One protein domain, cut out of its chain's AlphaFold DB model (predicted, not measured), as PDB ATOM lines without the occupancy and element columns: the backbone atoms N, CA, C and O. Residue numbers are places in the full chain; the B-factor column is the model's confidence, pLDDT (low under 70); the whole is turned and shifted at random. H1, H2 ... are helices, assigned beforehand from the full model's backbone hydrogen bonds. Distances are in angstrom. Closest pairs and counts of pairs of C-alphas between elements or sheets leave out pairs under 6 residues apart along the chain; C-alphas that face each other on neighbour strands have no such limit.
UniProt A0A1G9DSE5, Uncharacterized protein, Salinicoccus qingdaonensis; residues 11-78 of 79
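What this domain is: This is residues 11 to 78 of the 79 residues of an uncharacterized protein of Salinicoccus qingdaonensis (UniProt A0A1G9DSE5). From residue 11, H1 runs out and the chain folds back into H2, one long helix that makes the long axis with H1 loosely beside it; at the far end of H2 the short H3 turns off as a corner. The printed part has 68 residues, with three named helices in the order H1, H2, H3, and no named strand: all helix. It is an extended rod, with a radius of gyration of the C-alphas of 17.6 A and spans of 54 by 21 by 12 A.

How they stand to each other: Look at H1, residues 11 to 26, and H2, residues 33 to 61: they are close but not clearly touching, the closest C-alphas, of Phe 19 and Phe 43, being 6.9 A apart. They run opposite ways at a shallow tilt of 27 degrees. H2 touches H3, residues 69 to 76, with residues 60 to 61 alone; the closest C-alphas, of Ile 60 and Tyr 69, are 5.6 A apart, and the lines are about perpendicular at 74 degrees. H1 and H3 are apart. In H1, H2 and H3 every O i to N i+4 pair is within hydrogen-bond range.

Where its parts are: Find C-alpha 11 at (-37.645, 31.294, 30.380); H1 runs 20.4 A from there. H2 runs 42.2 A from C-alpha 33 at (-46.197, 56.428, 25.873), and H3 10.8 A to C-alpha 76 at (-40.079, 13.248, 21.587).

The domain as a whole: The C-alphas farthest apart, of Asn 31 and Asp 65, are 53.8 A apart. The printed part has no cut, both links are short, and residues 76 to 78 have pLDDT under 70.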
ATOM      1  N   LEU A  11     -37.795  29.872  30.695       89.88
ATOM      2  CA  LEU A  11     -37.645  31.294  30.380       89.88
ATOM      3  C   LEU A  11     -38.870  31.865  29.646       89.88
ATOM      4  O   LEU A  11     -39.239  33.004  29.897       89.88
ATOM      5  N   ASP A  12     -39.536  31.076  28.798       91.69
ATOM      6  CA  ASP A  12     -40.752  31.516  28.105       91.69
ATOM      7  C   ASP A  12     -41.921  31.655  29.088       91.69
ATOM      8  O   ASP A  12     -42.698  32.598  28.984       91.69
ATOM      9  N   THR A  13     -42.004  30.785  30.100       91.88
ATOM     10  CA  THR A  13     -42.967  30.941  31.203       91.88
ATOM     11  C   THR A  13     -42.713  32.223  31.995       91.88
ATOM     12  O   THR A  13     -43.656  32.947  32.303       91.88
ATOM     13  N   VAL A  14     -41.449  32.521  32.310       94.75
ATOM     14  CA  VAL A  14     -41.078  33.751  33.029       94.75
ATOM     15  C   VAL A  14     -41.387  34.988  32.185       94.75
ATOM     16  O   VAL A  14     -42.003  35.922  32.691       94.75
ATOM     17  N   ASN A  15     -41.037  34.980  30.897       94.19
ATOM     18  CA  ASN A  15     -41.339  36.082  29.982       94.19
ATOM     19  C   ASN A  15     -42.847  36.289  29.814       94.19
ATOM     20  O   ASN A  15     -43.298  37.431  29.803       94.19
ATOM     21  N   LEU A  16     -43.632  35.211  29.743       94.50
ATOM     22  CA  LEU A  16     -45.090  35.293  29.698       94.50
ATOM     23  C   LEU A  16     -45.657  35.903  30.987       94.50
ATOM     24  O   LEU A  16     -46.516  36.777  30.926       94.50
ATOM     25  N   ALA A  17     -45.175  35.466  32.151       94.62
ATOM     26  CA  ALA A  17     -45.608  36.016  33.432       94.62
ATOM     27  C   ALA A  17     -45.263  37.509  33.541       94.62
ATOM     28  O   ALA A  17     -46.113  38.312  33.920       94.62
ATOM     29  N   LEU A  18     -44.048  37.892  33.136       92.88
ATOM     30  CA  LEU A  18     -43.622  39.288  33.094       92.88
ATOM     31  C   LEU A  18     -44.488  40.109  32.132       92.88
ATOM     32  O   LEU A  18     -44.907  41.205  32.483       92.88
ATOM     33  N   PHE A  19     -44.803  39.570  30.953       93.50
ATOM     34  CA  PHE A  19     -45.683  40.220  29.982       93.50
ATOM     35  C   PHE A  19     -47.059  40.533  30.571       93.50
ATOM     36  O   PHE A  19     -47.547  41.654  30.438       93.50
ATOM     37  N   LEU A  20     -47.658  39.564  31.269       92.75
ATOM     38  CA  LEU A  20     -48.955  39.741  31.922       92.75
ATOM     39  C   LEU A  20     -48.899  40.819  33.007       92.75
ATOM     40  O   LEU A  20     -49.773  41.681  33.050       92.75
ATOM     41  N   VAL A  21     -47.861  40.813  33.847       92.38
ATOM     42  CA  VAL A  21     -47.667  41.855  34.869       92.38
ATOM     43  C   VAL A  21     -47.506  43.231  34.222       92.38
ATOM     44  O   VAL A  21     -48.113  44.198  34.680       92.38
ATOM     45  N   VAL A  22     -46.732  43.326  33.137       89.88
ATOM     46  CA  VAL A  22     -46.504  44.590  32.432       89.88
ATOM     47  C   VAL A  22     -47.806  45.137  31.849       89.88
ATOM     48  O   VAL A  22     -48.106  46.308  32.063       89.88
ATOM     49  N   ILE A  23     -48.606  44.303  31.179       88.50
ATOM     50  CA  ILE A  23     -49.914  44.708  30.637       88.50
ATOM     51  C   ILE A  23     -50.861  45.168  31.744       88.50
ATOM     52  O   ILE A  23     -51.542  46.177  31.579       88.50
ATOM     53  N   LEU A  24     -50.925  44.427  32.851       87.94
ATOM     54  CA  LEU A  24     -51.901  44.681  33.908       87.94
ATOM     55  C   LEU A  24     -51.558  45.899  34.774       87.94
ATOM     56  O   LEU A  24     -52.476  46.545  35.272       87.94
ATOM     57  N   PHE A  25     -50.271  46.204  34.976       80.19
ATOM     58  CA  PHE A  25     -49.847  47.175  35.997       80.19
ATOM     59  C   PHE A  25     -48.904  48.281  35.512       80.19
ATOM     60  O   PHE A  25     -48.824  49.314  36.168       80.19
ATOM     61  N   PHE A  26     -48.177  48.094  34.407       73.94
ATOM     62  CA  PHE A  26     -47.135  49.042  33.972       73.94
ATOM     63  C   PHE A  26     -47.469  49.790  32.687       73.94
ATOM     64  O   PHE A  26     -46.830  50.797  32.382       73.94
ATOM     65  N   LEU A  27     -48.433  49.297  31.916       81.19
ATOM     66  CA  LEU A  27     -48.758  49.844  30.613       81.19
ATOM     67  C   LEU A  27     -49.624  51.102  30.755       81.19
ATOM     68  O   LEU A  27     -50.847  51.068  30.656       81.19
ATOM     69  N   ASP A  28     -48.952  52.226  30.991       81.38
ATOM     70  CA  ASP A  28     -49.545  53.559  31.019       81.38
ATOM     71  C   ASP A  28     -49.143  54.322  29.751       81.38
ATOM     72  O   ASP A  28     -48.058  54.904  29.635       81.38
ATOM     73  N   PHE A  29     -50.019  54.270  28.749       78.56
ATOM     74  CA  PHE A  29     -49.801  54.951  27.476       78.56
ATOM     75  C   PHE A  29     -49.965  56.466  27.553       78.56
ATOM     76  O   PHE A  29     -49.477  57.154  26.662       78.56
ATOM     77  N   ASN A  30     -50.652  56.989  28.567       81.88
ATOM     78  CA  ASN A  30     -50.928  58.418  28.648       81.88
ATOM     79  C   ASN A  30     -49.762  59.157  29.310       81.88
ATOM     80  O   ASN A  30     -49.342  60.210  28.840       81.88
ATOM     81  N   ASN A  31     -49.196  58.573  30.367       83.81
ATOM     82  CA  ASN A  31     -48.115  59.204  31.117       83.81
ATOM     83  C   ASN A  31     -46.718  58.867  30.560       83.81
ATOM     84  O   ASN A  31     -45.818  59.696  30.624       83.81
ATOM     85  N   ASN A  32     -46.521  57.667  29.993       82.75
ATOM     86  CA  ASN A  32     -45.209  57.195  29.519       82.75
ATOM     87  C   ASN A  32     -45.302  56.418  28.193       82.75
ATOM     88  O   ASN A  32     -44.779  55.307  28.058       82.75
ATOM     89  N   ALA A  33     -45.942  57.025  27.188       85.31
ATOM     90  CA  ALA A  33     -46.197  56.428  25.873       85.31
ATOM     91  C   ALA A  33     -44.964  55.749  25.251       85.31
ATOM     92  O   ALA A  33     -45.037  54.599  24.820       85.31
ATOM     93  N   THR A  34     -43.813  56.427  25.234       87.88
ATOM     94  CA  THR A  34     -42.579  55.919  24.610       87.88
ATOM     95  C   THR A  34     -42.107  54.604  25.230       87.88
ATOM     96  O   THR A  34     -41.757  53.672  24.507       87.88
ATOM     97  N   VAL A  35     -42.130  54.502  26.561       86.94
ATOM     98  CA  VAL A  35     -41.709  53.293  27.284       86.94
ATOM     99  C   VAL A  35     -42.722  52.169  27.074       86.94
ATOM    100  O   VAL A  35     -42.332  51.035  26.798       86.94
ATOM    101  N   SER A  36     -44.017  52.492  27.110       88.75
ATOM    102  CA  SER A  36     -45.114  51.548  26.873       88.75
ATOM    103  C   SER A  36     -45.057  50.918  25.474       88.75
ATOM    104  O   SER A  36     -45.147  49.695  25.339       88.75
ATOM    105  N   TYR A  37     -44.822  51.717  24.427       88.31
ATOM    106  CA  TYR A  37     -44.644  51.200  23.065       88.31
ATOM    107  C   TYR A  37     -43.354  50.389  22.899       88.31
ATOM    108  O   TYR A  37     -43.361  49.370  22.207       88.31
ATOM    109  N   MET A  38     -42.258  50.794  23.550       90.44
ATOM    110  CA  MET A  38     -41.000  50.041  23.511       90.44
ATOM    111  C   MET A  38     -41.148  48.663  24.173       90.44
ATOM    112  O   MET A  38     -40.744  47.658  23.587       90.44
ATOM    113  N   LEU A  39     -41.782  48.598  25.348       89.75
ATOM    114  CA  LEU A  39     -42.090  47.342  26.037       89.75
ATOM    115  C   LEU A  39     -42.964  46.429  25.176       89.75
ATOM    116  O   LEU A  39     -42.647  45.248  25.019       89.75
ATOM    117  N   LEU A  40     -44.015  46.973  24.556       90.50
ATOM    118  CA  LEU A  40     -44.838  46.215  23.615       90.50
ATOM    119  C   LEU A  40     -44.030  45.664  22.441       90.50
ATOM    120  O   LEU A  40     -44.210  44.503  22.082       90.50
ATOM    121  N   GLY A  41     -43.123  46.460  21.873       92.50
ATOM    122  CA  GLY A  41     -42.239  46.020  20.796       92.50
ATOM    123  C   GLY A  41     -41.359  44.837  21.203       92.50
ATOM    124  O   GLY A  41     -41.268  43.855  20.467       92.50
ATOM    125  N   VAL A  42     -40.765  44.881  22.401       93.12
ATOM    126  CA  VAL A  42     -39.932  43.784  22.924       93.12
ATOM    127  C   VAL A  42     -40.751  42.504  23.112       93.12
ATOM    128  O   VAL A  42     -40.323  41.430  22.680       93.12
ATOM    129  N   PHE A  43     -41.950  42.597  23.695       93.81
ATOM    130  CA  PHE A  43     -42.813  41.426  23.864       93.81
ATOM    131  C   PHE A  43     -43.367  40.896  22.540       93.81
ATOM    132  O   PHE A  43     -43.438  39.681  22.358       93.81
ATOM    133  N   ALA A  44     -43.687  41.772  21.588       93.69
ATOM    134  CA  ALA A  44     -44.085  41.369  20.242       93.69
ATOM    135  C   ALA A  44     -42.958  40.600  19.534       93.69
ATOM    136  O   ALA A  44     -43.203  39.530  18.974       93.69
ATOM    137  N   LEU A  45     -41.713  41.084  19.619       95.62
ATOM    138  CA  LEU A  45     -40.547  40.367  19.098       95.62
ATOM    139  C   LEU A  45     -40.377  39.004  19.778       95.62
ATOM    140  O   LEU A  45     -40.169  38.005  19.091       95.62
ATOM    141  N   TRP A  46     -40.528  38.926  21.101       94.25
ATOM    142  CA  TRP A  46     -40.485  37.646  21.810       94.25
ATOM    143  C   TRP A  46     -41.566  36.668  21.310       94.25
ATOM    144  O   TRP A  46     -41.232  35.530  20.972       94.25
ATOM    145  N   ILE A  47     -42.820  37.102  21.140       93.94
ATOM    146  CA  ILE A  47     -43.894  36.256  20.582       93.94
ATOM    147  C   ILE A  47     -43.530  35.758  19.175       93.94
ATOM    148  O   ILE A  47     -43.685  34.571  18.879       93.94
ATOM    149  N   ILE A  48     -42.979  36.625  18.319       95.88
ATOM    150  CA  ILE A  48     -42.511  36.233  16.980       95.88
ATOM    151  C   ILE A  48     -41.447  35.128  17.076       95.88
ATOM    152  O   ILE A  48     -41.510  34.148  16.329       95.88
ATOM    153  N   THR A  49     -40.501  35.220  18.018       92.38
ATOM    154  CA  THR A  49     -39.481  34.169  18.199       92.38
ATOM    155  C   THR A  49     -40.074  32.829  18.649       92.38
ATOM    156  O   THR A  49     -39.582  31.780  18.219       92.38
ATOM    157  N   LEU A  50     -41.153  32.832  19.443       93.19
ATOM    158  CA  LEU A  50     -41.880  31.609  19.808       93.19
ATOM    159  C   LEU A  50     -42.520  30.957  18.583       93.19
ATOM    160  O   LEU A  50     -42.387  29.747  18.382       93.19
ATOM    161  N   ILE A  51     -43.171  31.761  17.740       93.88
ATOM    162  CA  ILE A  51     -43.798  31.286  16.502       93.88
ATOM    163  C   ILE A  51     -42.738  30.693  15.571       93.88
ATOM    164  O   ILE A  51     -42.894  29.562  15.112       93.88
ATOM    165  N   LEU A  52     -41.632  31.406  15.342       94.25
ATOM    166  CA  LEU A  52     -40.535  30.929  14.494       94.25
ATOM    167  C   LEU A  52     -39.949  29.612  15.003       94.25
ATOM    168  O   LEU A  52     -39.763  28.683  14.218       94.25
ATOM    169  N   ARG A  53     -39.713  29.490  16.315       92.31
ATOM    170  CA  ARG A  53     -39.244  28.237  16.921       92.31
ATOM    171  C   ARG A  53     -40.239  27.103  16.682       92.31
ATOM    172  O   ARG A  53     -39.831  25.991  16.351       92.31
ATOM    173  N   ASN A  54     -41.532  27.380  16.820       92.50
ATOM    174  CA  ASN A  54     -42.578  26.387  16.619       92.50
ATOM    175  C   ASN A  54     -42.660  25.911  15.159       92.50
ATOM    176  O   ASN A  54     -42.737  24.709  14.905       92.50
ATOM    177  N   VAL A  55     -42.583  26.845  14.206       93.31
ATOM    178  CA  VAL A  55     -42.534  26.551  12.766       93.31
ATOM    179  C   VAL A  55     -41.272  25.765  12.417       93.31
ATOM    180  O   VAL A  55     -41.351  24.786  11.682       93.31
ATOM    181  N   PHE A  56     -40.119  26.145  12.970       91.38
ATOM    182  CA  PHE A  56     -38.852  25.458  12.730       91.38
ATOM    183  C   PHE A  56     -38.892  24.002  13.204       91.38
ATOM    184  O   PHE A  56     -38.528  23.100  12.452       91.38
ATOM    185  N   ILE A  57     -39.403  23.753  14.412       90.12
ATOM    186  CA  ILE A  57     -39.571  22.391  14.938       90.12
ATOM    187  C   ILE A  57     -40.540  21.596  14.061       90.12
ATOM    188  O   ILE A  57     -40.223  20.475  13.674       90.12
ATOM    189  N   ASN A  58     -41.671  22.192  13.670       90.94
ATOM    190  CA  ASN A  58     -42.632  21.539  12.782       90.94
ATOM    191  C   ASN A  58     -42.021  21.207  11.409       90.94
ATOM    192  O   ASN A  58     -42.290  20.150  10.846       90.94
ATOM    193  N   LYS A  59     -41.163  22.079  10.870       91.19
ATOM    194  CA  LYS A  59     -40.451  21.828   9.613       91.19
ATOM    195  C   LYS A  59     -39.477  20.655   9.736       91.19
ATOM    196  O   LYS A  59     -39.380  19.867   8.803       91.19
ATOM    197  N   ILE A  60     -38.781  20.531  10.869       90.69
ATOM    198  CA  ILE A  60     -37.898  19.388  11.129       90.69
ATOM    199  C   ILE A  60     -38.719  18.107  11.270       90.69
ATOM    200  O   ILE A  60     -38.385  17.128  10.622       90.69
ATOM    201  N   GLU A  61     -39.796  18.101  12.064       87.62
ATOM    202  CA  GLU A  61     -40.621  16.898  12.284       87.62
ATOM    203  C   GLU A  61     -41.289  16.376  10.999       87.62
ATOM    204  O   GLU A  61     -41.527  15.176  10.893       87.62
ATOM    205  N   ASN A  62     -41.559  17.243  10.021       89.75
ATOM    206  CA  ASN A  62     -42.189  16.866   8.752       89.75
ATOM    207  C   ASN A  62     -41.195  16.609   7.605       89.75
ATOM    208  O   ASN A  62     -41.632  16.280   6.504       89.75
ATOM    209  N   ASN A  63     -39.884  16.763   7.826       90.50
ATOM    210  CA  ASN A  63     -38.861  16.500   6.812       90.50
ATOM    211  C   ASN A  63     -37.887  15.401   7.286       90.50
ATOM    212  O   ASN A  63     -36.936  15.714   8.011       90.50
ATOM    213  N   PRO A  64     -38.093  14.139   6.861       85.56
ATOM    214  CA  PRO A  64     -37.238  13.008   7.226       85.56
ATOM    215  C   PRO A  64     -35.768  13.174   6.825       85.56
ATOM    216  O   PRO A  64     -34.887  12.686   7.530       85.56
ATOM    217  N   ASP A  65     -35.494  13.913   5.746       89.12
ATOM    218  CA  ASP A  65     -34.139  14.129   5.224       89.12
ATOM    219  C   ASP A  65     -33.380  15.237   5.980       89.12
ATOM    220  O   ASP A  65     -32.214  15.528   5.695       89.12
ATOM    221  N   HIS A  66     -34.013  15.895   6.959       85.50
ATOM    222  CA  HIS A  66     -33.365  16.937   7.746       85.50
ATOM    223  C   HIS A  66     -32.348  16.325   8.735       85.50
ATOM    224  O   HIS A  66     -32.710  15.443   9.514       85.50
ATOM    225  N   PRO A  67     -31.110  16.848   8.853       86.38
ATOM    226  CA  PRO A  67     -30.062  16.255   9.700       86.38
ATOM    227  C   PRO A  67     -30.416  16.195  11.197       86.38
ATOM    228  O   PRO A  67     -29.832  15.432  11.963       86.38
ATOM    229  N   LEU A  68     -31.387  17.003  11.633       86.25
ATOM    230  CA  LEU A  68     -31.897  17.008  13.010       86.25
ATOM    231  C   LEU A  68     -33.148  16.138  13.227       86.25
ATOM    232  O   LEU A  68     -33.573  16.022  14.376       86.25
ATOM    233  N   TYR A  69     -33.723  15.527  12.183       86.62
ATOM    234  CA  TYR A  69     -34.972  14.752  12.242       86.62
ATOM    235  C   TYR A  69     -34.917  13.644  13.301       86.62
ATOM    236  O   TYR A  69     -35.663  13.667  14.281       86.62
ATOM    237  N   GLU A  70     -33.938  12.746  13.182       83.88
ATOM    238  CA  GLU A  70     -33.727  11.623  14.104       83.88
ATOM    239  C   GLU A  70     -33.564  12.074  15.563       83.88
ATOM    240  O   GLU A  70     -34.068  11.434  16.488       83.88
ATOM    241  N   THR A  71     -32.884  13.205  15.781       85.69
ATOM    242  CA  THR A  71     -32.653  13.756  17.126       85.69
ATOM    243  C   THR A  71     -33.936  14.347  17.718       85.69
ATOM    244  O   THR A  71     -34.187  14.176  18.914       85.69
ATOM    245  N   GLN A  72     -34.774  15.002  16.904       83.94
ATOM    246  CA  GLN A  72     -36.068  15.531  17.351       83.94
ATOM    247  C   GLN A  72     -37.066  14.410  17.665       83.94
ATOM    248  O   GLN A  72     -37.658  14.400  18.746       83.94
ATOM    249  N   ILE A  73     -37.208  13.422  16.776       84.06
ATOM    250  CA  ILE A  73     -38.181  12.330  16.935       84.06
ATOM    251  C   ILE A  73     -37.806  11.390  18.093       84.06
ATOM    252  O   ILE A  73     -38.663  11.057  18.917       84.06
ATOM    253  N   LYS A  74     -36.527  10.999  18.225       78.56
ATOM    254  CA  LYS A  74     -36.067  10.177  19.365       78.56
ATOM    255  C   LYS A  74     -36.187  10.908  20.697       78.56
ATOM    256  O   LYS A  74     -36.443  10.274  21.717       78.56
ATOM    257  N   GLY A  75     -36.016  12.229  20.693       70.88
ATOM    258  CA  GLY A  75     -36.224  13.060  21.871       70.88
ATOM    259  C   GLY A  75     -37.689  13.160  22.295       70.88
ATOM    260  O   GLY A  75     -37.964  13.118  23.488       70.88
ATOM    261  N   LYS A  76     -38.626  13.217  21.338       69.06
ATOM    262  CA  LYS A  76     -40.079  13.248  21.587       69.06
ATOM    263  C   LYS A  76     -40.614  11.936  22.171       69.06
ATOM    264  O   LYS A  76     -41.459  11.979  23.049       69.06
ATOM    265  N   LYS A  77     -40.101  10.781  21.725       62.97
ATOM    266  CA  LYS A  77     -40.499   9.450  22.242       62.97
ATOM    267  C   LYS A  77     -40.041   9.156  23.679       62.97
ATOM    268  O   LYS A  77     -40.495   8.174  24.254       62.97
ATOM    269  N   LYS A  78     -39.100   9.933  24.226       55.88
ATOM    270  CA  LYS A  78     -38.545   9.745  25.580       55.88
ATOM    271  C   LYS A  78     -39.240  10.585  26.661       55.88
ATOM    272  O   LYS A  78     -38.797  10.535  27.806       55.88
TER     273      LYS A  78